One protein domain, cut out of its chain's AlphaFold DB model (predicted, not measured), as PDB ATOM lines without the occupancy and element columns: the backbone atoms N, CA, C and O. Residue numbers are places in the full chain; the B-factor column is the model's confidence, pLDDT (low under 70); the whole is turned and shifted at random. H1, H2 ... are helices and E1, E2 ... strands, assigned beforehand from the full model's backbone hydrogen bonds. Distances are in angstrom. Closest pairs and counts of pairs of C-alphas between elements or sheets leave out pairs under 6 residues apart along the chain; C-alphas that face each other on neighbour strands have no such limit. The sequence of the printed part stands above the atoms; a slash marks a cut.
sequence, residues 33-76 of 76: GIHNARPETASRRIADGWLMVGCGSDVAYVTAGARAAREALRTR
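This is residues 33 to 76 of the 76 residues of an uncharacterized protein of Candidatus Rokubacteria bacterium GWC2_70_16 (UniProt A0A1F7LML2). A small head, with helix H1 packed over two short parallel strands, E1 and E2, bears a long arm: residues 61 to 76, of which 61 to 74 belong to H2, stick out and make much of the length. The printed part has 44 residues, in the order E1, H1, E2, H2, mixed in class. It is only just extended, close to loose, with a radius of gyration of the C-alphas of 14.4 A and spans of 46 by 16 by 9 A.

E1, residues 33 to 36, and E2, residues 52 to 55, are parallel neighbours at 9 degrees; N 34 and O 52 are 2.9 A apart, within hydrogen-bond range. With H1, residues 39 to 48, they form a strand-helix-strand unit, parallel strands joined through a helix, its crossover right-handed. The closest C-alphas of H1 and E2, Ala 42 and Cys 55, are 5.8 A apart. H2, residues 58 to 74, is apart from E1 and H1. Every O i to N i+4 pair in H1 and H2 is within hydrogen-bond range.

E1 begins at C-alpha 33 (173.446, 211.783, 195.397). H1 measures 14.2 A and H2 24.6 A, ending at C-alpha 74 (177.471, 191.830, 230.277).

The farthest C-alphas, Gly 49 and Arg 76, are 46.1 A apart. The printed part has no cut, and its three links are tight. Residues 75 to 76 are under pLDDT 70.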
ATOM      1  N   GLY A  33     173.028 212.707 194.340       98.06
ATOM      2  CA  GLY A  33     173.446 211.783 195.397       98.06
ATOM      3  C   GLY A  33     173.824 212.465 196.714       98.06
ATOM      4  O   GLY A  33     174.403 213.549 196.706       98.06
ATOM      5  N   ILE A  34     173.498 211.828 197.842       97.44
ATOM      6  CA  ILE A  34     173.785 212.324 199.195       97.44
ATOM      7  C   ILE A  34     173.998 211.167 200.181       97.44
ATOM      8  O   ILE A  34     173.250 210.191 200.185       97.44
ATOM      9  N   HIS A  35     175.016 211.280 201.033       96.62
ATOM     10  CA  HIS A  35     175.289 210.333 202.114       96.62
ATOM     11  C   HIS A  35     174.667 210.823 203.427       96.62
ATOM     12  O   HIS A  35     174.771 212.004 203.750       96.62
ATOM     13  N   ASN A  36     174.054 209.915 204.186       95.38
ATOM     14  CA  ASN A  36     173.384 210.205 205.455       95.38
ATOM     15  C   ASN A  36     173.821 209.171 206.492       95.38
ATOM     16  O   ASN A  36     174.073 208.021 206.138       95.38
ATOM     17  N   ALA A  37     173.875 209.545 207.767       94.62
ATOM     18  CA  ALA A  37     174.263 208.612 208.825       94.62
ATOM     19  C   ALA A  37     173.075 207.828 209.389       94.62
ATOM     20  O   ALA A  37     173.277 206.762 209.970       94.62
ATOM     21  N   ARG A  38     171.851 208.361 209.263       92.06
ATOM     22  CA  ARG A  38     170.651 207.785 209.887       92.06
ATOM     23  C   ARG A  38     169.594 207.357 208.865       92.06
ATOM     24  O   ARG A  38     169.377 208.088 207.889       92.06
ATOM     25  N   PRO A  39     168.869 206.249 209.116       92.94
ATOM     26  CA  PRO A  39     167.777 205.801 208.251       92.94
ATOM     27  C   PRO A  39     166.699 206.868 208.035       92.94
ATOM     28  O   PRO A  39     166.218 207.046 206.921       92.94
ATOM     29  N   GLU A  40     166.353 207.642 209.066       94.19
ATOM     30  CA  GLU A  40     165.296 208.656 208.979       94.19
ATOM     31  C   GLU A  40     165.691 209.794 208.035       94.19
ATOM     32  O   GLU A  40     164.850 210.329 207.311       94.19
ATOM     33  N   THR A  41     166.973 210.171 208.018       95.44
ATOM     34  CA  THR A  41     167.471 211.176 207.075       95.44
ATOM     35  C   THR A  41     167.507 210.617 205.664       95.44
ATOM     36  O   THR A  41     167.035 211.296 204.756       95.44
ATOM     37  N   ALA A  42     167.977 209.382 205.474       96.31
ATOM     38  CA  ALA A  42     167.962 208.738 204.164       96.31
ATOM     39  C   ALA A  42     166.540 208.693 203.571       96.31
ATOM     40  O   ALA A  42     166.335 209.134 202.441       96.31
ATOM     41  N   SER A  43     165.540 208.287 204.360       96.81
ATOM     42  CA  SER A  43     164.129 208.284 203.947       96.81
ATOM     43  C   SER A  43     163.633 209.672 203.536       96.81
ATOM     44  O   SER A  43     162.979 209.808 202.501       96.81
ATOM     45  N   ARG A  44     163.989 210.724 204.289       96.50
ATOM     46  CA  ARG A  44     163.677 212.110 203.899       96.50
ATOM     47  C   ARG A  44     164.328 212.490 202.572       96.50
ATOM     48  O   ARG A  44     163.664 213.082 201.737       96.50
ATOM     49  N   ARG A  45     165.590 212.117 202.331       97.38
ATOM     50  CA  ARG A  45     166.274 212.416 201.058       97.38
ATOM     51  C   ARG A  45     165.646 211.702 199.871       97.38
ATOM     52  O   ARG A  45     165.522 212.299 198.808       97.38
ATOM     53  N   ILE A  46     165.196 210.468 200.052       98.06
ATOM     54  CA  ILE A  46     164.435 209.767 199.013       98.06
ATOM     55  C   ILE A  46     163.146 210.543 198.702       98.06
ATOM     56  O   ILE A  46     162.872 210.817 197.536       98.06
ATOM     57  N   ALA A  47     162.405 210.975 199.730       98.12
ATOM     58  CA  ALA A  47     161.184 211.765 199.559       98.12
ATOM     59  C   ALA A  47     161.435 213.148 198.922       98.12
ATOM     60  O   ALA A  47     160.660 213.583 198.072       98.12
ATOM     61  N   ASP A  48     162.545 213.807 199.264       97.12
ATOM     62  CA  ASP A  48     162.987 215.064 198.646       97.12
ATOM     63  C   ASP A  48     163.329 214.877 197.152       97.12
ATOM     64  O   ASP A  48     163.368 215.854 196.403       97.12
ATOM     65  N   GLY A  49     163.571 213.636 196.710       97.81
ATOM     66  CA  GLY A  49     163.864 213.234 195.332       97.81
ATOM     67  C   GLY A  49     165.353 213.129 195.000       97.81
ATOM     68  O   GLY A  49     165.744 213.384 193.859       97.81
ATOM     69  N   TRP A  50     166.180 212.776 195.988       98.50
ATOM     70  CA  TRP A  50     167.540 212.285 195.763       98.50
ATOM     71  C   TRP A  50     167.496 210.844 195.239       98.50
ATOM     72  O   TRP A  50     166.700 210.041 195.721       98.50
ATOM     73  N   LEU A  51     168.351 210.504 194.268       98.12
ATOM     74  CA  LEU A  51     168.319 209.192 193.601       98.12
ATOM     75  C   LEU A  51     169.394 208.233 194.124       98.12
ATOM     76  O   LEU A  51     169.168 207.029 194.178       98.12
ATOM     77  N   MET A  52     170.552 208.756 194.534       98.00
ATOM     78  CA  MET A  52     171.631 207.961 195.128       98.00
ATOM     79  C   MET A  52     171.784 208.309 196.609       98.00
ATOM     80  O   MET A  52     172.475 209.260 196.970       98.00
ATOM     81  N   VAL A  53     171.110 207.554 197.476       97.94
ATOM     82  CA  VAL A  53     171.032 207.862 198.909       97.94
ATOM     83  C   VAL A  53     171.857 206.865 199.718       97.94
ATOM     84  O   VAL A  53     171.494 205.700 199.846       97.94
ATOM     85  N   GLY A  54     172.968 207.334 200.289       95.75
ATOM     86  CA  GLY A  54     173.759 206.559 201.240       95.75
ATOM     87  C   GLY A  54     173.059 206.478 202.597       95.75
ATOM     88  O   GLY A  54     172.579 207.495 203.105       95.75
ATOM     89  N   CYS A  55     173.023 205.281 203.182       92.56
ATOM     90  CA  CYS A  55     172.450 205.009 204.499       92.56
ATOM     91  C   CYS A  55     173.533 204.393 205.394       92.56
ATOM     92  O   CYS A  55     173.768 203.191 205.351       92.56
ATOM     93  N   GLY A  56     174.234 205.237 206.149       93.00
ATOM     94  CA  GLY A  56     175.311 204.833 207.044       93.00
ATOM     95  C   GLY A  56     176.576 204.346 206.333       93.00
ATOM     96  O   GLY A  56     176.753 204.498 205.123       93.00
ATOM     97  N   SER A  57     177.475 203.763 207.124       94.38
ATOM     98  CA  SER A  57     178.703 203.114 206.663       94.38
ATOM     99  C   SER A  57     178.831 201.723 207.275       94.38
ATOM    100  O   SER A  57     178.314 201.449 208.361       94.38
ATOM    101  N   ASP A  58     179.554 200.847 206.586       95.25
ATOM    102  CA  ASP A  58     179.892 199.503 207.050       95.25
ATOM    103  C   ASP A  58     180.548 199.519 208.439       95.25
ATOM    104  O   ASP A  58     180.101 198.822 209.347       95.25
ATOM    105  N   VAL A  59     181.538 200.387 208.647       96.06
ATOM    106  CA  VAL A  59     182.235 200.540 209.924       96.06
ATOM    107  C   VAL A  59     181.284 200.970 211.038       96.06
ATOM    108  O   VAL A  59     181.396 200.464 212.158       96.06
ATOM    109  N   ALA A  60     180.316 201.850 210.755       93.94
ATOM    110  CA  ALA A  60     179.325 202.271 211.740       93.94
ATOM    111  C   ALA A  60     178.417 201.099 212.134       93.94
ATOM    112  O   ALA A  60     178.217 200.858 213.328       93.94
ATOM    113  N   TYR A  61     177.933 200.330 211.156       95.19
ATOM    114  CA  TYR A  61     177.064 199.181 211.411       95.19
ATOM    115  C   TYR A  61     177.781 198.037 212.125       95.19
ATOM    116  O   TYR A  61     177.266 197.526 213.121       95.19
ATOM    117  N   VAL A  62     178.990 197.678 211.690       97.69
ATOM    118  CA  VAL A  62     179.802 196.640 212.342       97.69
ATOM    119  C   VAL A  62     180.124 197.042 213.778       97.69
ATOM    120  O   VAL A  62     179.961 196.241 214.699       97.69
ATOM    121  N   THR A  63     180.508 198.302 214.003       97.44
ATOM    122  CA  THR A  63     180.796 198.804 215.353       97.44
ATOM    123  C   THR A  63     179.558 198.764 216.246       97.44
ATOM    124  O   THR A  63     179.651 198.336 217.398       97.44
ATOM    125  N   ALA A  64     178.399 199.197 215.743       95.88
ATOM    126  CA  ALA A  64     177.150 199.172 216.498       95.88
ATOM    127  C   ALA A  64     176.732 197.736 216.854       95.88
ATOM    128  O   ALA A  64     176.437 197.457 218.017       95.88
ATOM    129  N   GLY A  65     176.793 196.812 215.890       97.44
ATOM    130  CA  GLY A  65     176.489 195.396 216.107       97.44
ATOM    131  C   GLY A  65     177.423 194.741 217.128       97.44
ATOM    132  O   GLY A  65     176.961 194.080 218.057       97.44
ATOM    133  N   ALA A  66     178.731 194.992 217.030       98.00
ATOM    134  CA  ALA A  66     179.710 194.482 217.990       98.00
ATOM    135  C   ALA A  66     179.469 195.019 219.412       98.00
ATOM    136  O   ALA A  66     179.574 194.277 220.391       98.00
ATOM    137  N   ARG A  67     179.113 196.307 219.545       97.50
ATOM    138  CA  ARG A  67     178.755 196.906 220.841       97.50
ATOM    139  C   ARG A  67     177.520 196.241 221.442       97.50
ATOM    140  O   ARG A  67     177.580 195.865 222.611       97.50
ATOM    141  N   ALA A  68     176.465 196.053 220.650       97.56
ATOM    142  CA  ALA A  68     175.231 195.407 221.092       97.56
ATOM    143  C   ALA A  68     175.472 193.958 221.550       97.56
ATOM    144  O   ALA A  68     175.022 193.563 222.623       97.56
ATOM    145  N   ALA A  69     176.256 193.185 220.788       97.00
ATOM    146  CA  ALA A  69     176.620 191.817 221.156       97.00
ATOM    147  C   ALA A  69     177.382 191.762 222.491       97.00
ATOM    148  O   ALA A  69     177.070 190.952 223.363       97.00
ATOM    149  N   ARG A  70     178.356 192.659 222.686       97.00
ATOM    150  CA  ARG A  70     179.112 192.756 223.942       97.00
ATOM    151  C   ARG A  70     178.224 193.145 225.125       97.00
ATOM    152  O   ARG A  70     178.433 192.644 226.224       97.00
ATOM    153  N   GLU A  71     177.276 194.055 224.933       97.06
ATOM    154  CA  GLU A  71     176.357 194.488 225.990       97.06
ATOM    155  C   GLU A  71     175.440 193.350 226.446       97.06
ATOM    156  O   GLU A  71     175.341 193.101 227.643       97.06
ATOM    157  N   ALA A  72     174.893 192.572 225.510       95.56
ATOM    158  CA  ALA A  72     174.070 191.404 225.824       95.56
ATOM    159  C   ALA A  72     174.806 190.337 226.660       95.56
ATOM    160  O   ALA A  72     174.174 189.625 227.438       95.56
ATOM    161  N   LEU A  73     176.134 190.233 226.526       95.19
ATOM    162  CA  LEU A  73     176.962 189.344 227.350       95.19
ATOM    163  C   LEU A  73     177.181 189.872 228.772       95.19
ATOM    164  O   LEU A  73     177.317 189.073 229.689       95.19
ATOM    165  N   ARG A  74     177.235 191.198 228.963       83.06
ATOM    166  CA  ARG A  74     177.471 191.830 230.277       83.06
ATOM    167  C   ARG A  74     176.238 191.832 231.179       83.06
ATOM    168  O   ARG A  74     176.376 192.066 232.373       83.06
ATOM    169  N   THR A  75     175.060 191.610 230.608       63.72
ATOM    170  CA  THR A  75     173.778 191.536 231.324       63.72
ATOM    171  C   THR A  75     173.452 190.100 231.778       63.72
ATOM    172  O   THR A  75     172.313 189.816 232.143       63.72
ATOM    173  N   ARG A  76     174.432 189.186 231.744       52.56
ATOM    174  CA  ARG A  76     174.372 187.842 232.337       52.56
ATOM    175  C   ARG A  76     175.325 187.717 233.514       52.56
ATOM    176  O   ARG A  76     176.411 188.332 233.449       52.56
TER     177      ARG A  76